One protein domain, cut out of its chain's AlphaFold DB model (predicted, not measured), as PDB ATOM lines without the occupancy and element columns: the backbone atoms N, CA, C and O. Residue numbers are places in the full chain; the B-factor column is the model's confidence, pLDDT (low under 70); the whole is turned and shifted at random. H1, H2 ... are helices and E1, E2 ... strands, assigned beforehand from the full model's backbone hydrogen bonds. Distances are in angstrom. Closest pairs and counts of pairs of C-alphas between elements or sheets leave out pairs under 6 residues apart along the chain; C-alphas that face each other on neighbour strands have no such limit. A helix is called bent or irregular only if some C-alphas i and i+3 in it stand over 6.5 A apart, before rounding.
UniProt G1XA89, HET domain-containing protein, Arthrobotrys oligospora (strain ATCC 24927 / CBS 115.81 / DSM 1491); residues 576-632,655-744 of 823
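This is residues 576 to 632 and 655 to 744 of the 823 residues of the protein "HET domain-containing protein" of Arthrobotrys oligospora (strain ATCC 24927 / CBS 115.81 / DSM 1491) (UniProt G1XA89). Two helices running the same way, H2 and H5, form a middle layer between a strand hairpin, E1 and E2, and a pair of long helices, H3 and H4, which run opposite ways. The short H6 packs crosswise on residues 694 to 699 of H5, the short H1 is beside E1, and both printed ends run as loops beyond the hairpin. The printed part has 147 residues, with six named helices followed by two antiparallel strands, in the order H1 to H6, E1, E2, and its class is mostly helix. It is compact, with a radius of gyration of the C-alphas of 15.6 A and spans of 51 by 36 by 31 A.

Residues 584 to 585 form a short antiparallel pairing with residues 716 to 717 of E1, residues 713 to 718. H1, residues 586 to 590, has its closest C-alpha to E1 at Tyr 586, 5.2 A from that of Ile 716. H2, residues 595 to 607, touches residues 668 to 672 of H4, residues 655 to 672, at a steep tilt of 45 degrees, the same way; the closest C-alphas, of Ser 603 and Leu 668, are 6.0 A apart. H3, residues 611 to 632, touches H4 with residues 617 to 624 alone, opposite ways at a shallow tilt of 32 degrees, only just short of steep; the closest C-alphas are those of Tyr 624 and Tyr 662, 6.8 A. H5, residues 689 to 700, only just touches H4, with 3 pairs of C-alphas within 8 A, the closest being Glu 661 and Val 692, 6.8 A. H6, residues 705 to 710, touches H5 at 71 degrees, only just about perpendicular; the closest C-alphas, of Cys 698 and His 705, are 5.4 A apart. E1 and E2, residues 724 to 729, form an antiparallel hairpin, with N 714 and O 728 at 2.7 A and N 716 and O 726 at 2.9 A. H5 and E2 come closest at the C-alphas of Thr 697 and Gly 726, 6.4 A. Every O i to N i+4 pair is within hydrogen-bond range in H1, H3, H5 and H6, against 7 of 9 in H2 and 12 of 14 in H4.

H1 begins at C-alpha 586, (67.214, 71.352, 31.669). H2 spans 17.5 A and is irregular, but only just, with C-alphas 597 and 600 6.51 A apart. H3 spans 31.3 A and ends at C-alpha 632, (88.540, 96.607, 28.880). H4 spans 27.3 A and is irregular, with C-alphas 669 and 672 7.3 A apart. H5 spans 16.1 A, H6 8.6 A, E1 16.2 A and E2 16.6 A, and E2 ends at C-alpha 729, (72.900, 62.883, 38.782).

The C-alphas of Leu 632 and Thr 744 are the two farthest apart, 53.4 A. Residues 633 to 654 are not printed, and C-alphas 632 and 655 are 10.1 A apart across this cut. The link from H4 to H5, 16 residues, is long. The mean pLDDT of the printed part is 71.2, and residues 576 to 584, 671 to 677, 717 to 724 and 727 to 744 are among those under 70.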
ATOM      1  N   PRO A 576      53.982  68.939  49.619       36.88
ATOM      2  CA  PRO A 576      53.148  69.256  48.456       36.88
ATOM      3  C   PRO A 576      53.941  69.838  47.265       36.88
ATOM      4  O   PRO A 576      53.421  69.860  46.155       36.88
ATOM      5  N   ASN A 577      55.214  70.203  47.470       39.66
ATOM      6  CA  ASN A 577      56.167  70.667  46.459       39.66
ATOM      7  C   ASN A 577      57.380  69.728  46.315       39.66
ATOM      8  O   ASN A 577      58.525  70.178  46.292       39.66
ATOM      9  N   ALA A 578      57.169  68.411  46.242       43.38
ATOM     10  CA  ALA A 578      58.252  67.495  45.898       43.38
ATOM     11  C   ALA A 578      58.779  67.836  44.491       43.38
ATOM     12  O   ALA A 578      58.147  67.509  43.485       43.38
ATOM     13  N   ILE A 579      59.946  68.485  44.449       38.78
ATOM     14  CA  ILE A 579      60.679  68.929  43.254       38.78
ATOM     15  C   ILE A 579      60.647  67.854  42.156       38.78
ATOM     16  O   ILE A 579      60.426  68.162  40.991       38.78
ATOM     17  N   GLY A 580      60.735  66.573  42.528       42.81
ATOM     18  CA  GLY A 580      60.713  65.437  41.602       42.81
ATOM     19  C   GLY A 580      59.483  65.305  40.690       42.81
ATOM     20  O   GLY A 580      59.614  64.684  39.645       42.81
ATOM     21  N   ARG A 581      58.313  65.880  41.022       44.91
ATOM     22  CA  ARG A 581      57.100  65.779  40.172       44.91
ATOM     23  C   ARG A 581      56.976  66.876  39.110       44.91
ATOM     24  O   ARG A 581      56.179  66.733  38.195       44.91
ATOM     25  N   ARG A 582      57.711  67.983  39.249       52.88
ATOM     26  CA  ARG A 582      57.636  69.153  38.346       52.88
ATOM     27  C   ARG A 582      58.987  69.544  37.760       52.88
ATOM     28  O   ARG A 582      59.099  70.591  37.134       52.88
ATOM     29  N   SER A 583      60.018  68.744  38.017       55.44
ATOM     30  CA  SER A 583      61.386  69.040  37.620       55.44
ATOM     31  C   SER A 583      61.795  68.214  36.409       55.44
ATOM     32  O   SER A 583      61.492  67.030  36.289       55.44
ATOM     33  N   PHE A 584      62.488  68.869  35.492       63.62
ATOM     34  CA  PHE A 584      62.886  68.331  34.206       63.62
ATOM     35  C   PHE A 584      64.385  68.505  34.029       63.62
ATOM     36  O   PHE A 584      64.959  69.484  34.510       63.62
ATOM     37  N   ILE A 585      65.025  67.597  33.291       76.62
ATOM     38  CA  ILE A 585      66.406  67.817  32.859       76.62
ATOM     39  C   ILE A 585      66.409  69.057  31.968       76.62
ATOM     40  O   ILE A 585      65.723  69.110  30.948       76.62
ATOM     41  N   TYR A 586      67.196  70.061  32.348       84.06
ATOM     42  CA  TYR A 586      67.214  71.352  31.669       84.06
ATOM     43  C   TYR A 586      67.498  71.198  30.167       84.06
ATOM     44  O   TYR A 586      66.845  71.829  29.338       84.06
ATOM     45  N   ARG A 587      68.446  70.321  29.801       81.38
ATOM     46  CA  ARG A 587      68.785  70.038  28.395       81.38
ATOM     47  C   ARG A 587      67.603  69.482  27.610       81.38
ATOM     48  O   ARG A 587      67.422  69.874  26.465       81.38
ATOM     49  N   ASP A 588      66.795  68.617  28.209       78.44
ATOM     50  CA  ASP A 588      65.671  67.993  27.507       78.44
ATOM     51  C   ASP A 588      64.584  69.019  27.143       78.44
ATOM     52  O   ASP A 588      63.892  68.859  26.137       78.44
ATOM     53  N   LEU A 589      64.462  70.098  27.926       74.94
ATOM     54  CA  LEU A 589      63.522  71.189  27.662       74.94
ATOM     55  C   LEU A 589      64.094  72.288  26.761       74.94
ATOM     56  O   LEU A 589      63.389  72.794  25.878       74.94
ATOM     57  N   TYR A 590      65.343  72.682  27.016       83.25
ATOM     58  CA  TYR A 590      65.876  73.965  26.559       83.25
ATOM     59  C   TYR A 590      67.089  73.878  25.633       83.25
ATOM     60  O   TYR A 590      67.476  74.918  25.125       83.25
ATOM     61  N   LYS A 591      67.677  72.700  25.367       80.88
ATOM     62  CA  LYS A 591      68.940  72.587  24.601       80.88
ATOM     63  C   LYS A 591      68.946  73.347  23.264       80.88
ATOM     64  O   LYS A 591      69.973  73.906  22.914       80.88
ATOM     65  N   ASP A 592      67.818  73.359  22.554       80.62
ATOM     66  CA  ASP A 592      67.678  74.000  21.237       80.62
ATOM     67  C   ASP A 592      66.697  75.196  21.282       80.62
ATOM     68  O   ASP A 592      65.989  75.480  20.310       80.62
ATOM     69  N   ARG A 593      66.547  75.846  22.444       83.50
ATOM     70  CA  ARG A 593      65.628  76.982  22.637       83.50
ATOM     71  C   ARG A 593      66.404  78.297  22.672       83.50
ATOM     72  O   ARG A 593      67.458  78.363  23.281       83.50
ATOM     73  N   SER A 594      65.837  79.340  22.066       87.44
ATOM     74  CA  SER A 594      66.397  80.696  22.091       87.44
ATOM     75  C   SER A 594      66.333  81.329  23.482       87.44
ATOM     76  O   SER A 594      65.489  80.961  24.317       87.44
ATOM     77  N   LEU A 595      67.166  82.349  23.702       85.56
ATOM     78  CA  LEU A 595      67.162  83.146  24.934       85.56
ATOM     79  C   LEU A 595      65.805  83.799  25.226       85.56
ATOM     80  O   LEU A 595      65.419  83.887  26.387       85.56
ATOM     81  N   GLU A 596      65.036  84.158  24.193       83.00
ATOM     82  CA  GLU A 596      63.651  84.646  24.309       83.00
ATOM     83  C   GLU A 596      62.751  83.690  25.111       83.00
ATOM     84  O   GLU A 596      61.911  84.122  25.899       83.00
ATOM     85  N   LYS A 597      62.945  82.375  24.954       82.56
ATOM     86  CA  LYS A 597      62.129  81.350  25.627       82.56
ATOM     87  C   LYS A 597      62.689  80.945  26.985       82.56
ATOM     88  O   LYS A 597      61.927  80.582  27.877       82.56
ATOM     89  N   VAL A 598      64.012  80.972  27.132       85.50
ATOM     90  CA  VAL A 598      64.711  80.561  28.358       85.50
ATOM     91  C   VAL A 598      64.707  81.674  29.404       85.50
ATOM     92  O   VAL A 598      64.470  81.414  30.586       85.50
ATOM     93  N   GLY A 599      64.952  82.906  28.967       83.50
ATOM     94  CA  GLY A 599      65.118  84.086  29.804       83.50
ATOM     95  C   GLY A 599      63.976  84.304  30.793       83.50
ATOM     96  O   GLY A 599      64.233  84.281  31.994       83.50
ATOM     97  N   PRO A 600      62.705  84.385  30.347       83.25
ATOM     98  CA  PRO A 600      61.568  84.590  31.244       83.25
ATOM     99  C   PRO A 600      61.413  83.504  32.317       83.25
ATOM    100  O   PRO A 600      61.005  83.795  33.441       83.25
ATOM    101  N   VAL A 601      61.742  82.247  31.999       78.50
ATOM    102  CA  VAL A 601      61.702  81.141  32.970       78.50
ATOM    103  C   VAL A 601      62.805  81.315  34.009       78.50
ATOM    104  O   VAL A 601      62.554  81.190  35.206       78.50
ATOM    105  N   MET A 602      64.015  81.660  33.571       82.44
ATOM    106  CA  MET A 602      65.144  81.900  34.467       82.44
ATOM    107  C   MET A 602      64.955  83.151  35.330       82.44
ATOM    108  O   MET A 602      65.320  83.125  36.502       82.44
ATOM    109  N   SER A 603      64.300  84.196  34.821       83.25
ATOM    110  CA  SER A 603      63.880  85.351  35.621       83.25
ATOM    111  C   SER A 603      62.994  84.939  36.791       83.25
ATOM    112  O   SER A 603      63.190  85.411  37.908       83.25
ATOM    113  N   LYS A 604      62.038  84.028  36.563       74.94
ATOM    114  CA  LYS A 604      61.190  83.492  37.639       74.94
ATOM    115  C   LYS A 604      62.005  82.704  38.660       74.94
ATOM    116  O   LYS A 604      61.760  82.842  39.851       74.94
ATOM    117  N   VAL A 605      62.979  81.911  38.207       72.31
ATOM    118  CA  VAL A 605      63.889  81.171  39.097       72.31
ATOM    119  C   VAL A 605      64.679  82.131  39.988       72.31
ATOM    120  O   VAL A 605      64.683  81.962  41.204       72.31
ATOM    121  N   VAL A 606      65.293  83.165  39.405       78.38
ATOM    122  CA  VAL A 606      66.089  84.153  40.151       78.38
ATOM    123  C   VAL A 606      65.225  84.938  41.136       78.38
ATOM    124  O   VAL A 606      65.647  85.154  42.267       78.38
ATOM    125  N   LYS A 607      63.995  85.316  40.763       74.69
ATOM    126  CA  LYS A 607      63.052  85.998  41.671       74.69
ATOM    127  C   LYS A 607      62.678  85.157  42.900       74.69
ATOM    128  O   LYS A 607      62.336  85.728  43.928       74.69
ATOM    129  N   ASN A 608      62.786  83.829  42.815       67.69
ATOM    130  CA  ASN A 608      62.504  82.912  43.925       67.69
ATOM    131  C   ASN A 608      63.726  82.595  44.801       67.69
ATOM    132  O   ASN A 608      63.606  81.820  45.751       67.69
ATOM    133  N   PHE A 609      64.903  83.152  44.504       71.19
ATOM    134  CA  PHE A 609      66.083  82.968  45.346       71.19
ATOM    135  C   PHE A 609      65.906  83.630  46.714       71.19
ATOM    136  O   PHE A 609      65.431  84.761  46.818       71.19
ATOM    137  N   ASP A 610      66.345  82.933  47.763       67.25
ATOM    138  CA  ASP A 610      66.412  83.498  49.108       67.25
ATOM    139  C   ASP A 610      67.476  84.602  49.213       67.25
ATOM    140  O   ASP A 610      68.321  84.788  48.335       67.25
ATOM    141  N   ALA A 611      67.457  85.340  50.325       67.69
ATOM    142  CA  ALA A 611      68.393  86.438  50.558       67.69
ATOM    143  C   ALA A 611      69.867  86.001  50.442       67.69
ATOM    144  O   ALA A 611      70.694  86.754  49.936       67.69
ATOM    145  N   ILE A 612      70.204  84.775  50.863       64.38
ATOM    146  CA  ILE A 612      71.573  84.242  50.797       64.38
ATOM    147  C   ILE A 612      71.988  84.003  49.342       64.38
ATOM    148  O   ILE A 612      73.080  84.404  48.934       64.38
ATOM    149  N   SER A 613      71.121  83.380  48.549       71.00
ATOM    150  CA  SER A 613      71.355  83.116  47.131       71.00
ATOM    151  C   SER A 613      71.404  84.413  46.324       71.00
ATOM    152  O   SER A 613      72.255  84.531  45.447       71.00
ATOM    153  N   GLN A 614      70.592  85.418  46.668       75.06
ATOM    154  CA  GLN A 614      70.670  86.766  46.085       75.06
ATOM    155  C   GLN A 614      72.009  87.455  46.400       75.06
ATOM    156  O   GLN A 614      72.627  88.036  45.511       75.06
ATOM    157  N   ILE A 615      72.513  87.342  47.637       75.56
ATOM    158  CA  ILE A 615      73.838  87.868  48.010       75.56
ATOM    159  C   ILE A 615      74.948  87.165  47.213       75.56
ATOM    160  O   ILE A 615      75.842  87.827  46.684       75.56
ATOM    161  N   ARG A 616      74.890  85.831  47.085       75.00
ATOM    162  CA  ARG A 616      75.854  85.056  46.278       75.00
ATOM    163  C   ARG A 616      75.782  85.428  44.799       75.00
ATOM    164  O   ARG A 616      76.822  85.543  44.157       75.00
ATOM    165  N   LEU A 617      74.577  85.643  44.278       79.25
ATOM    166  CA  LEU A 617      74.354  86.095  42.909       79.25
ATOM    167  C   LEU A 617      74.983  87.476  42.675       79.25
ATOM    168  O   LEU A 617      75.700  87.649  41.693       79.25
ATOM    169  N   GLY A 618      74.792  88.424  43.598       81.06
ATOM    170  CA  GLY A 618      75.419  89.748  43.538       81.06
ATOM    171  C   GLY A 618      76.949  89.694  43.608       81.06
ATOM    172  O   GLY A 618      77.630  90.378  42.847       81.06
ATOM    173  N   ALA A 619      77.511  88.827  44.457       83.00
ATOM    174  CA  ALA A 619      78.957  88.611  44.517       83.00
ATOM    175  C   ALA A 619      79.513  88.050  43.196       83.00
ATOM    176  O   ALA A 619      80.545  88.515  42.715       83.00
ATOM    177  N   LEU A 620      78.815  87.089  42.582       82.50
ATOM    178  CA  LEU A 620      79.189  86.556  41.272       82.50
ATOM    179  C   LEU A 620      79.092  87.627  40.176       82.50
ATOM    180  O   LEU A 620      79.970  87.709  39.323       82.50
ATOM    181  N   TRP A 621      78.067  88.478  40.214       85.38
ATOM    182  CA  TRP A 621      77.921  89.610  39.295       85.38
ATOM    183  C   TRP A 621      79.082  90.596  39.385       85.38
ATOM    184  O   TRP A 621      79.659  90.946  38.354       85.38
ATOM    185  N   HIS A 622      79.530  90.938  40.593       84.44
ATOM    186  CA  HIS A 622      80.737  91.749  40.762       84.44
ATOM    187  C   HIS A 622      81.990  91.084  40.174       84.44
ATOM    188  O   HIS A 622      82.784  91.769  39.536       84.44
ATOM    189  N   GLN A 623      82.140  89.759  40.279       85.38
ATOM    190  CA  GLN A 623      83.257  89.054  39.628       85.38
ATOM    191  C   GLN A 623      83.210  89.180  38.096       85.38
ATOM    192  O   GLN A 623      84.246  89.368  37.457       85.38
ATOM    193  N   TYR A 624      82.018  89.116  37.491       83.69
ATOM    194  CA  TYR A 624      81.851  89.353  36.053       83.69
ATOM    195  C   TYR A 624      82.181  90.802  35.663       83.69
ATOM    196  O   TYR A 624      82.807  91.018  34.625       83.69
ATOM    197  N   GLN A 625      81.828  91.783  36.498       84.56
ATOM    198  CA  GLN A 625      82.177  93.193  36.284       84.56
ATOM    199  C   GLN A 625      83.680  93.452  36.388       84.56
ATOM    200  O   GLN A 625      84.243  94.126  35.529       84.56
ATOM    201  N   GLU A 626      84.346  92.902  37.406       86.75
ATOM    202  CA  GLU A 626      85.801  93.000  37.560       86.75
ATOM    203  C   GLU A 626      86.523  92.373  36.365       86.75
ATOM    204  O   GLU A 626      87.480  92.939  35.834       86.75
ATOM    205  N   ARG A 627      86.024  91.229  35.887       84.56
ATOM    206  CA  ARG A 627      86.558  90.559  34.701       84.56
ATOM    207  C   ARG A 627      86.358  91.387  33.433       84.56
ATOM    208  O   ARG A 627      87.293  91.512  32.645       84.56
ATOM    209  N   LEU A 628      85.184  91.994  33.255       84.62
ATOM    210  CA  LEU A 628      84.927  92.925  32.158       84.62
ATOM    211  C   LEU A 628      85.869  94.134  32.229       84.62
ATOM    212  O   LEU A 628      86.472  94.494  31.220       84.62
ATOM    213  N   ALA A 629      86.053  94.722  33.413       83.75
ATOM    214  CA  ALA A 629      86.977  95.832  33.620       83.75
ATOM    215  C   ALA A 629      88.419  95.443  33.258       83.75
ATOM    216  O   ALA A 629      89.075  96.183  32.534       83.75
ATOM    217  N   ALA A 630      88.883  94.258  33.663       83.38
ATOM    218  CA  ALA A 630      90.217  93.757  33.325       83.38
ATOM    219  C   ALA A 630      90.412  93.508  31.817       83.38
ATOM    220  O   ALA A 630      91.512  93.682  31.291       83.38
ATOM    221  N   ILE A 631      89.354  93.103  31.107       81.38
ATOM    222  CA  ILE A 631      89.378  92.924  29.649       81.38
ATOM    223  C   ILE A 631      89.397  94.281  28.927       81.38
ATOM    224  O   ILE A 631      90.084  94.428  27.915       81.38
ATOM    225  N   LEU A 632      88.644  95.258  29.439       79.06
ATOM    226  CA  LEU A 632      88.540  96.607  28.880       79.06
ATOM    227  C   LEU A 632      89.695  97.526  29.289       79.06
ATOM    228  O   LEU A 632      89.895  98.558  28.643       79.06
ATOM    229  N   PHE A 655      86.410  87.094  23.340       79.12
ATOM    230  CA  PHE A 655      85.739  88.313  23.797       79.12
ATOM    231  C   PHE A 655      84.252  88.337  23.425       79.12
ATOM    232  O   PHE A 655      83.427  88.764  24.223       79.12
ATOM    233  N   VAL A 656      83.900  87.833  22.239       77.56
ATOM    234  CA  VAL A 656      82.508  87.789  21.769       77.56
ATOM    235  C   VAL A 656      81.670  86.831  22.620       77.56
ATOM    236  O   VAL A 656      80.568  87.185  23.029       77.56
ATOM    237  N   GLU A 657      82.201  85.647  22.936       78.31
ATOM    238  CA  GLU A 657      81.521  84.668  23.797       78.31
ATOM    239  C   GLU A 657      81.379  85.187  25.232       78.31
ATOM    240  O   GLU A 657      80.302  85.067  25.813       78.31
ATOM    241  N   PHE A 658      82.425  85.822  25.776       83.88
ATOM    242  CA  PHE A 658      82.377  86.421  27.110       83.88
ATOM    243  C   PHE A 658      81.336  87.541  27.197       83.88
ATOM    244  O   PHE A 658      80.573  87.584  28.157       83.88
ATOM    245  N   MET A 659      81.267  88.429  26.200       83.81
ATOM    246  CA  MET A 659      80.270  89.503  26.187       83.81
ATOM    247  C   MET A 659      78.841  88.949  26.103       83.81
ATOM    248  O   MET A 659      77.959  89.456  26.794       83.81
ATOM    249  N   ALA A 660      78.606  87.889  25.322       83.25
ATOM    250  CA  ALA A 660      77.306  87.217  25.275       83.25
ATOM    251  C   ALA A 660      76.939  86.558  26.624       83.25
ATOM    252  O   ALA A 660      75.813  86.721  27.100       83.25
ATOM    253  N   GLU A 661      77.896  85.888  27.285       84.69
ATOM    254  CA  GLU A 661      77.751  85.358  28.655       84.69
ATOM    255  C   GLU A 661      77.427  86.483  29.659       84.69
ATOM    256  O   GLU A 661      76.491  86.358  30.452       84.69
ATOM    257  N   TYR A 662      78.165  87.597  29.588       85.62
ATOM    258  CA  TYR A 662      78.014  88.762  30.461       85.62
ATOM    259  C   TYR A 662      76.629  89.395  30.328       85.62
ATOM    260  O   TYR A 662      75.962  89.581  31.340       85.62
ATOM    261  N   TYR A 663      76.159  89.687  29.109       84.69
ATOM    262  CA  TYR A 663      74.848  90.315  28.912       84.69
ATOM    263  C   TYR A 663      73.689  89.404  29.322       84.69
ATOM    264  O   TYR A 663      72.712  89.881  29.897       84.69
ATOM    265  N   PHE A 664      73.794  88.095  29.068       83.88
ATOM    266  CA  PHE A 664      72.800  87.137  29.549       83.88
ATOM    267  C   PHE A 664      72.736  87.119  31.083       83.88
ATOM    268  O   PHE A 664      71.649  87.141  31.661       83.88
ATOM    269  N   PHE A 665      73.895  87.121  31.746       83.00
ATOM    270  CA  PHE A 665      73.976  87.106  33.203       83.00
ATOM    271  C   PHE A 665      73.537  88.429  33.845       83.00
ATOM    272  O   PHE A 665      72.757  88.418  34.795       83.00
ATOM    273  N   ASP A 666      73.956  89.565  33.289       84.75
ATOM    274  CA  ASP A 666      73.548  90.903  33.724       84.75
ATOM    275  C   ASP A 666      72.021  91.067  33.654       84.75
ATOM    276  O   ASP A 666      71.389  91.513  34.612       84.75
ATOM    277  N   ASN A 667      71.392  90.575  32.579       84.44
ATOM    278  CA  ASN A 667      69.935  90.608  32.438       84.44
ATOM    279  C   ASN A 667      69.199  89.702  33.452       84.44
ATOM    280  O   ASN A 667      68.063  89.995  33.833       84.44
ATOM    281  N   LEU A 668      69.830  88.614  33.921       82.50
ATOM    282  CA  LEU A 668      69.301  87.769  35.004       82.50
ATOM    283  C   LEU A 668      69.438  88.430  36.381       82.50
ATOM    284  O   LEU A 668      68.531  88.318  37.204       82.50
ATOM    285  N   CYS A 669      70.548  89.121  36.638       78.00
ATOM    286  CA  CYS A 669      70.787  89.826  37.898       78.00
ATOM    287  C   CYS A 669      69.912  91.081  38.036       78.00
ATOM    288  O   CYS A 669      69.468  91.401  39.139       78.00
ATOM    289  N   ASN A 670      69.584  91.740  36.920       77.38
ATOM    290  CA  ASN A 670      68.781  92.964  36.918       77.38
ATOM    291  C   ASN A 670      67.261  92.734  37.061       77.38
ATOM    292  O   ASN A 670      66.462  93.661  36.936       77.38
ATOM    293  N   GLN A 671      66.835  91.507  37.382       63.78
ATOM    294  CA  GLN A 671      65.421  91.130  37.523       63.78
ATOM    295  C   GLN A 671      64.694  91.769  38.716       63.78
ATOM    296  O   GLN A 671      63.463  91.716  38.773       63.78
ATOM    297  N   ASN A 672      65.448  92.367  39.641       58.72
ATOM    298  CA  ASN A 672      64.932  93.078  40.811       58.72
ATOM    299  C   ASN A 672      64.807  94.603  40.596       58.72
ATOM    300  O   ASN A 672      64.341  95.293  41.500       58.72
ATOM    301  N   PHE A 673      65.216  95.131  39.435       60.06
ATOM    302  CA  PHE A 673      65.079  96.548  39.068       60.06
ATOM    303  C   PHE A 673      63.876  96.773  38.132       60.06
ATOM    304  O   PHE A 673      63.340  95.816  37.570       60.06
ATOM    305  N   ASP A 674      63.442  98.031  37.978       61.00
ATOM    306  CA  ASP A 674      62.298  98.416  37.135       61.00
ATOM    307  C   ASP A 674      62.410  97.833  35.714       61.00
ATOM    308  O   ASP A 674      63.480  97.878  35.098       61.00
ATOM    309  N   GLU A 675      61.290  97.342  35.164       58.38
ATOM    310  CA  GLU A 675      61.216  96.637  33.867       58.38
ATOM    311  C   GLU A 675      61.874  97.400  32.700       58.38
ATOM    312  O   GLU A 675      62.342  96.784  31.746       58.38
ATOM    313  N   GLY A 676      61.986  98.731  32.788       57.88
ATOM    314  CA  GLY A 676      62.654  99.575  31.790       57.88
ATOM    315  C   GLY A 676      64.188  99.479  31.748       57.88
ATOM    316  O   GLY A 676      64.791 100.044  30.840       57.88
ATOM    317  N   THR A 677      64.825  98.793  32.702       63.06
ATOM    318  CA  THR A 677      66.291  98.587  32.737       63.06
ATOM    319  C   THR A 677      66.741  97.249  32.147       63.06
ATOM    320  O   THR A 677      67.937  97.038  31.959       63.06
ATOM    321  N   GLN A 678      65.803  96.358  31.815       70.25
ATOM    322  CA  GLN A 678      66.109  95.054  31.229       70.25
ATOM    323  C   GLN A 678      66.200  95.153  29.709       70.25
ATOM    324  O   GLN A 678      65.345  95.752  29.052       70.25
ATOM    325  N   LEU A 679      67.219  94.518  29.133       75.25
ATOM    326  CA  LEU A 679      67.265  94.327  27.689       75.25
ATOM    327  C   LEU A 679      66.234  93.253  27.310       75.25
ATOM    328  O   LEU A 679      66.191  92.201  27.958       75.25
ATOM    329  N   PRO A 680      65.409  93.460  26.266       78.75
ATOM    330  CA  PRO A 680      64.517  92.411  25.787       78.75
ATOM    331  C   PRO A 680      65.325  91.159  25.435       78.75
ATOM    332  O   PRO A 680      66.346  91.255  24.753       78.75
ATOM    333  N   TRP A 681      64.871  89.979  25.863       80.81
ATOM    334  CA  TRP A 681      65.592  88.715  25.648       80.81
ATOM    335  C   TRP A 681      65.905  88.430  24.169       80.81
ATOM    336  O   TRP A 681      66.926  87.822  23.870       80.81
ATOM    337  N   GLU A 682      65.065  88.923  23.257       79.88
ATOM    338  CA  GLU A 682      65.224  88.836  21.795       79.88
ATOM    339  C   GLU A 682      66.418  89.639  21.253       79.88
ATOM    340  O   GLU A 682      66.903  89.373  20.158       79.88
ATOM    341  N   THR A 683      66.890  90.638  22.006       78.00
ATOM    342  CA  THR A 683      68.004  91.514  21.603       78.00
ATOM    343  C   THR A 683      69.369  90.987  22.041       78.00
ATOM    344  O   THR A 683      70.396  91.531  21.635       78.00
ATOM    345  N   LEU A 684      69.394  89.930  22.858       80.25
ATOM    346  CA  LEU A 684      70.625  89.312  23.331       80.25
ATOM    347  C   LEU A 684      71.203  88.367  22.276       80.25
ATOM    348  O   LEU A 684      70.485  87.612  21.624       80.25
ATOM    349  N   GLN A 685      72.527  88.386  22.135       81.69
ATOM    350  CA  GLN A 685      73.235  87.424  21.298       81.69
ATOM    351  C   GLN A 685      73.099  86.013  21.892       81.69
ATOM    352  O   GLN A 685      73.279  85.828  23.093       81.69
ATOM    353  N   GLU A 686      72.803  85.021  21.047       82.00
ATOM    354  CA  GLU A 686      72.696  83.619  21.467       82.00
ATOM    355  C   GLU A 686      73.997  83.137  22.132       82.00
ATOM    356  O   GLU A 686      75.101  83.365  21.631       82.00
ATOM    357  N   VAL A 687      73.851  82.448  23.264       85.94
ATOM    358  CA  VAL A 687      74.944  81.899  24.079       85.94
ATOM    359  C   VAL A 687      74.592  80.467  24.481       85.94
ATOM    360  O   VAL A 687      73.413  80.110  24.514       85.94
ATOM    361  N   ASP A 688      75.584  79.632  24.819       86.94
ATOM    362  CA  ASP A 688      75.345  78.318  25.442       86.94
ATOM    363  C   ASP A 688      74.802  78.502  26.867       86.94
ATOM    364  O   ASP A 688      75.494  78.313  27.873       86.94
ATOM    365  N   HIS A 689      73.535  78.901  26.946       88.62
ATOM    366  CA  HIS A 689      72.829  79.216  28.177       88.62
ATOM    367  C   HIS A 689      72.859  78.039  29.161       88.62
ATOM    368  O   HIS A 689      72.884  78.264  30.370       88.62
ATOM    369  N   TYR A 690      72.940  76.786  28.687       88.75
ATOM    370  CA  TYR A 690      73.121  75.629  29.563       88.75
ATOM    371  C   TYR A 690      74.417  75.735  30.366       88.75
ATOM    372  O   TYR A 690      74.392  75.552  31.582       88.75
ATOM    373  N   ASN A 691      75.540  76.023  29.706       88.62
ATOM    374  CA  ASN A 691      76.836  76.120  30.370       88.62
ATOM    375  C   ASN A 691      76.866  77.275  31.380       88.62
ATOM    376  O   ASN A 691      77.322  77.091  32.510       88.62
ATOM    377  N   VAL A 692      76.309  78.433  31.006       87.38
ATOM    378  CA  VAL A 692      76.232  79.609  31.890       87.38
ATOM    379  C   VAL A 692      75.410  79.296  33.138       87.38
ATOM    380  O   VAL A 692      75.875  79.477  34.265       87.38
ATOM    381  N   ILE A 693      74.208  78.750  32.947       87.31
ATOM    382  CA  ILE A 693      73.288  78.415  34.037       87.31
ATOM    383  C   ILE A 693      73.853  77.287  34.907       87.31
ATOM    384  O   ILE A 693      73.632  77.277  36.118       87.31
ATOM    385  N   TYR A 694      74.619  76.357  34.329       87.12
ATOM    386  CA  TYR A 694      75.247  75.266  35.072       87.12
ATOM    387  C   TYR A 694      76.301  75.810  36.031       87.12
ATOM    388  O   TYR A 694      76.250  75.528  37.228       87.12
ATOM    389  N   LYS A 695      77.221  76.642  35.521       86.44
ATOM    390  CA  LYS A 695      78.249  77.311  36.333       86.44
ATOM    391  C   LYS A 695      77.612  78.162  37.430       86.44
ATOM    392  O   LYS A 695      78.024  78.063  38.582       86.44
ATOM    393  N   LEU A 696      76.583  78.936  37.078       82.44
ATOM    394  CA  LEU A 696      75.819  79.750  38.018       82.44
ATOM    395  C   LEU A 696      75.218  78.897  39.140       82.44
ATOM    396  O   LEU A 696      75.434  79.176  40.314       82.44
ATOM    397  N   THR A 697      74.500  77.831  38.784       79.12
ATOM    398  CA  THR A 697      73.836  76.948  39.753       79.12
ATOM    399  C   THR A 697      74.858  76.286  40.677       79.12
ATOM    400  O   THR A 697      74.666  76.278  41.890       79.12
ATOM    401  N   CYS A 698      75.983  75.798  40.143       75.31
ATOM    402  CA  CYS A 698      77.084  75.267  40.950       75.31
ATOM    403  C   CYS A 698      77.647  76.320  41.916       75.31
ATOM    404  O   CYS A 698      77.777  76.039  43.104       75.31
ATOM    405  N   TYR A 699      77.914  77.540  41.438       78.19
ATOM    406  CA  TYR A 699      78.432  78.627  42.271       78.19
ATOM    407  C   TYR A 699      77.470  78.984  43.410       78.19
ATOM    408  O   TYR A 699      77.883  79.073  44.567       78.19
ATOM    409  N   LEU A 700      76.176  79.126  43.107       69.81
ATOM    410  CA  LEU A 700      75.145  79.430  44.105       69.81
ATOM    411  C   LEU A 700      75.039  78.334  45.169       69.81
ATOM    412  O   LEU A 700      74.845  78.646  46.344       69.81
ATOM    413  N   LEU A 701      75.242  77.071  44.786       65.50
ATOM    414  CA  LEU A 701      75.282  75.926  45.697       65.50
ATOM    415  C   LEU A 701      76.628  75.762  46.430       65.50
ATOM    416  O   LEU A 701      76.746  74.890  47.288       65.50
ATOM    417  N   GLY A 702      77.641  76.581  46.127       70.56
ATOM    418  CA  GLY A 702      78.987  76.451  46.698       70.56
ATOM    419  C   GLY A 702      79.757  75.224  46.190       70.56
ATOM    420  O   GLY A 702      80.620  74.699  46.894       70.56
ATOM    421  N   LEU A 703      79.425  74.753  44.988       68.94
ATOM    422  CA  LEU A 703      79.975  73.563  44.349       68.94
ATOM    423  C   LEU A 703      80.980  73.916  43.244       68.94
ATOM    424  O   LEU A 703      80.801  74.879  42.498       68.94
ATOM    425  N   ASP A 704      82.009  73.082  43.093       80.25
ATOM    426  CA  ASP A 704      82.931  73.160  41.959       80.25
ATOM    427  C   ASP A 704      82.279  72.567  40.698       80.25
ATOM    428  O   ASP A 704      81.931  71.384  40.650       80.25
ATOM    429  N   HIS A 705      82.087  73.397  39.671       81.19
ATOM    430  CA  HIS A 705      81.336  73.013  38.476       81.19
ATOM    431  C   HIS A 705      82.039  71.939  37.631       81.19
ATOM    432  O   HIS A 705      81.358  71.070  37.082       81.19
ATOM    433  N   GLU A 706      83.373  71.952  37.546       82.00
ATOM    434  CA  GLU A 706      84.145  70.935  36.818       82.00
ATOM    435  C   GLU A 706      84.054  69.577  37.521       82.00
ATOM    436  O   GLU A 706      83.827  68.543  36.882       82.00
ATOM    437  N   PHE A 707      84.126  69.569  38.852       70.19
ATOM    438  CA  PHE A 707      83.925  68.370  39.654       70.19
ATOM    439  C   PHE A 707      82.500  67.818  39.515       70.19
ATOM    440  O   PHE A 707      82.329  66.622  39.262       70.19
ATOM    441  N   CYS A 708      81.471  68.669  39.607       65.62
ATOM    442  CA  CYS A 708      80.074  68.272  39.397       65.62
ATOM    443  C   CYS A 708      79.857  67.644  38.012       65.62
ATOM    444  O   CYS A 708      79.229  66.586  37.896       65.62
ATOM    445  N   LYS A 709      80.451  68.240  36.973       79.50
ATOM    446  CA  LYS A 709      80.399  67.743  35.596       79.50
ATOM    447  C   LYS A 709      81.123  66.402  35.447       79.50
ATOM    448  O   LYS A 709      80.563  65.473  34.867       79.50
ATOM    449  N   LYS A 710      82.315  66.250  36.043       76.25
ATOM    450  CA  LYS A 710      83.078  64.983  36.090       76.25
ATOM    451  C   LYS A 710      82.303  63.866  36.800       76.25
ATOM    452  O   LYS A 710      82.443  62.700  36.439       76.25
ATOM    453  N   LYS A 711      81.469  64.206  37.789       68.50
ATOM    454  CA  LYS A 711      80.584  63.269  38.506       68.50
ATOM    455  C   LYS A 711      79.244  63.005  37.805       68.50
ATOM    456  O   LYS A 711      78.427  62.267  38.349       68.50
ATOM    457  N   GLY A 712      79.026  63.557  36.609       70.12
ATOM    458  CA  GLY A 712      77.824  63.305  35.810       70.12
ATOM    459  C   GLY A 712      76.565  64.009  36.324       70.12
ATOM    460  O   GLY A 712      75.456  63.561  36.029       70.12
ATOM    461  N   LEU A 713      76.711  65.088  37.102       69.25
ATOM    462  CA  LEU A 713      75.571  65.907  37.508       69.25
ATOM    463  C   LEU A 713      75.094  66.764  36.327       69.25
ATOM    464  O   LEU A 713      75.895  67.433  35.677       69.25
ATOM    465  N   GLU A 714      73.790  66.773  36.071       75.56
ATOM    466  CA  GLU A 714      73.101  67.591  35.075       75.56
ATOM    467  C   GLU A 714      72.155  68.593  35.756       75.56
ATOM    468  O   GLU A 714      71.652  68.353  36.852       75.56
ATOM    469  N   LEU A 715      71.898  69.727  35.097       75.38
ATOM    470  CA  LEU A 715      70.907  70.701  35.556       75.38
ATOM    471  C   LEU A 715      69.495  70.122  35.523       75.38
ATOM    472  O   LEU A 715      69.064  69.567  34.507       75.38
ATOM    473  N   ILE A 716      68.756  70.363  36.598       74.06
ATOM    474  CA  ILE A 716      67.327  70.096  36.698       74.06
ATOM    475  C   ILE A 716      66.583  71.400  36.991       74.06
ATOM    476  O   ILE A 716      67.068  72.231  37.756       74.06
ATOM    477  N   ILE A 717      65.423  71.597  36.374       68.12
ATOM    478  CA  ILE A 717      64.613  72.810  36.521       68.12
ATOM    479  C   ILE A 717      63.144  72.446  36.704       68.12
ATOM    480  O   ILE A 717      62.619  71.630  35.951       68.12
ATOM    481  N   ALA A 718      62.475  73.063  37.676       67.81
ATOM    482  CA  ALA A 718      61.019  73.094  37.734       67.81
ATOM    483  C   ALA A 718      60.560  74.495  37.309       67.81
ATOM    484  O   ALA A 718      60.804  75.447  38.047       67.81
ATOM    485  N   PRO A 719      59.981  74.663  36.107       62.53
ATOM    486  CA  PRO A 719      59.679  75.987  35.557       62.53
ATOM    487  C   PRO A 719      58.397  76.621  36.127       62.53
ATOM    488  O   PRO A 719      58.149  77.804  35.902       62.53
ATOM    489  N   GLU A 720      57.571  75.843  36.831       66.00
ATOM    490  CA  GLU A 720      56.313  76.287  37.445       66.00
ATOM    491  C   GLU A 720      56.532  76.853  38.850       66.00
ATOM    492  O   GLU A 720      57.457  76.438  39.534       66.00
ATOM    493  N   GLU A 721      55.665  77.763  39.304       56.34
ATOM    494  CA  GLU A 721      55.825  78.460  40.587       56.34
ATOM    495  C   GLU A 721      55.702  77.524  41.816       56.34
ATOM    496  O   GLU A 721      54.716  76.783  41.931       56.34
ATOM    497  N   PRO A 722      56.674  77.556  42.755       52.56
ATOM    498  CA  PRO A 722      57.910  78.343  42.707       52.56
ATOM    499  C   PRO A 722      58.910  77.737  41.710       52.56
ATOM    500  O   PRO A 722      59.303  76.576  41.835       52.56
ATOM    501  N   ALA A 723      59.327  78.541  40.728       56.94
ATOM    502  CA  ALA A 723      60.301  78.122  39.733       56.94
ATOM    503  C   ALA A 723      61.658  77.939  40.416       56.94
ATOM    504  O   ALA A 723      62.134  78.856  41.087       56.94
ATOM    505  N   ILE A 724      62.270  76.769  40.250       66.69
ATOM    506  CA  ILE A 724      63.497  76.369  40.951       66.69
ATOM    507  C   ILE A 724      64.464  75.664  40.007       66.69
ATOM    508  O   ILE A 724      64.060  75.026  39.032       66.69
ATOM    509  N   ILE A 725      65.753  75.740  40.329       71.00
ATOM    510  CA  ILE A 725      66.829  75.098  39.577       71.00
ATOM    511  C   ILE A 725      67.802  74.397  40.522       71.00
ATOM    512  O   ILE A 725      68.003  74.830  41.654       71.00
ATOM    513  N   GLY A 726      68.402  73.302  40.066       77.19
ATOM    514  CA  GLY A 726      69.373  72.545  40.843       77.19
ATOM    515  C   GLY A 726      70.191  71.587  39.988       77.19
ATOM    516  O   GLY A 726      70.176  71.648  38.758       77.19
ATOM    517  N   LEU A 727      70.892  70.671  40.652       66.88
ATOM    518  CA  LEU A 727      71.694  69.627  40.021       66.88
ATOM    519  C   LEU A 727      71.156  68.251  40.402       66.88
ATOM    520  O   LEU A 727      70.789  68.011  41.552       66.88
ATOM    521  N   THR A 728      71.155  67.331  39.448       64.06
ATOM    522  CA  THR A 728      70.810  65.927  39.667       64.06
ATOM    523  C   THR A 728      71.832  65.041  38.977       64.06
ATOM    524  O   THR A 728      72.320  65.375  37.905       64.06
ATOM    525  N   ASN A 729      72.180  63.894  39.555       59.97
ATOM    526  CA  ASN A 729      72.900  62.883  38.782       59.97
ATOM    527  C   ASN A 729      71.940  62.390  37.693       59.97
ATOM    528  O   ASN A 729      70.771  62.163  38.012       59.97
ATOM    529  N   ARG A 730      72.373  62.279  36.429       50.53
ATOM    530  CA  ARG A 730      71.495  61.863  35.324       50.53
ATOM    531  C   ARG A 730      70.986  60.445  35.571       50.53
ATOM    532  O   ARG A 730      71.591  59.449  35.189       50.53
ATOM    533  N   VAL A 731      69.850  60.368  36.239       42.78
ATOM    534  CA  VAL A 731      69.167  59.138  36.595       42.78
ATOM    535  C   VAL A 731      67.943  59.131  35.715       42.78
ATOM    536  O   VAL A 731      66.981  59.855  35.947       42.78
ATOM    537  N   THR A 732      68.076  58.388  34.627       36.62
ATOM    538  CA  THR A 732      67.101  58.180  33.561       36.62
ATOM    539  C   THR A 732      65.665  58.075  34.079       36.62
ATOM    540  O   THR A 732      65.210  56.995  34.444       36.62
ATOM    541  N   VAL A 733      64.918  59.172  34.004       39.09
ATOM    542  CA  VAL A 733      63.551  59.094  33.496       39.09
ATOM    543  C   VAL A 733      63.705  59.269  31.984       39.09
ATOM    544  O   VAL A 733      64.290  60.266  31.558       39.09
ATOM    545  N   PRO A 734      63.319  58.290  31.152       39.44
ATOM    546  CA  PRO A 734      63.431  58.420  29.705       39.44
ATOM    547  C   PRO A 734      62.801  59.731  29.220       39.44
ATOM    548  O   PRO A 734      61.708  60.087  29.655       39.44
ATOM    549  N   SER A 735      63.453  60.436  28.295       39.22
ATOM    550  CA  SER A 735      63.026  61.761  27.809       39.22
ATOM    551  C   SER A 735      61.582  61.806  27.284       39.22
ATOM    552  O   SER A 735      60.955  62.863  27.295       39.22
ATOM    553  N   TRP A 736      61.008  60.666  26.886       45.28
ATOM    554  CA  TRP A 736      59.608  60.555  26.467       45.28
ATOM    555  C   TRP A 736      58.592  60.607  27.622       45.28
ATOM    556  O   TRP A 736      57.459  61.003  27.377       45.28
ATOM    557  N   LEU A 737      58.974  60.287  28.866       41.56
ATOM    558  CA  LEU A 737      58.113  60.390  30.059       41.56
ATOM    559  C   LEU A 737      57.932  61.843  30.528       41.56
ATOM    560  O   LEU A 737      56.870  62.190  31.034       41.56
ATOM    561  N   SER A 738      58.914  62.714  30.276       41.97
ATOM    562  CA  SER A 738      58.846  64.141  30.633       41.97
ATOM    563  C   SER A 738      57.723  64.916  29.925       41.97
ATOM    564  O   SER A 738      57.293  65.960  30.401       41.97
ATOM    565  N   ARG A 739      57.217  64.411  28.789       38.66
ATOM    566  CA  ARG A 739      56.212  65.106  27.967       38.66
ATOM    567  C   ARG A 739      54.760  64.816  28.351       38.66
ATOM    568  O   ARG A 739      53.883  65.542  27.902       38.66
ATOM    569  N   PHE A 740      54.488  63.776  29.143       38.00
ATOM    570  CA  PHE A 740      53.114  63.327  29.432       38.00
ATOM    571  C   PHE A 740      52.620  63.681  30.843       38.00
ATOM    572  O   PHE A 740      51.444  63.476  31.141       38.00
ATOM    573  N   ASP A 741      53.485  64.244  31.689       42.09
ATOM    574  CA  ASP A 741      53.175  64.580  33.088       42.09
ATOM    575  C   ASP A 741      52.393  65.902  33.259       42.09
ATOM    576  O   ASP A 741      52.072  66.292  34.379       42.09
ATOM    577  N   GLN A 742      52.043  66.594  32.165       35.97
ATOM    578  CA  GLN A 742      51.413  67.923  32.226       35.97
ATOM    579  C   GLN A 742      49.877  67.927  32.369       35.97
ATOM    580  O   GLN A 742      49.333  68.957  32.749       35.97
ATOM    581  N   GLU A 743      49.154  66.822  32.132       30.77
ATOM    582  CA  GLU A 743      47.672  66.883  32.077       30.77
ATOM    583  C   GLU A 743      46.898  65.901  32.975       30.77
ATOM    584  O   GLU A 743      45.687  66.053  33.110       30.77
ATOM    585  N   THR A 744      47.518  64.900  33.619       30.05
ATOM    586  CA  THR A 744      46.731  63.770  34.184       30.05
ATOM    587  C   THR A 744      46.944  63.416  35.659       30.05
ATOM    588  O   THR A 744      46.326  62.471  36.145       30.05
TER     589      THR A 744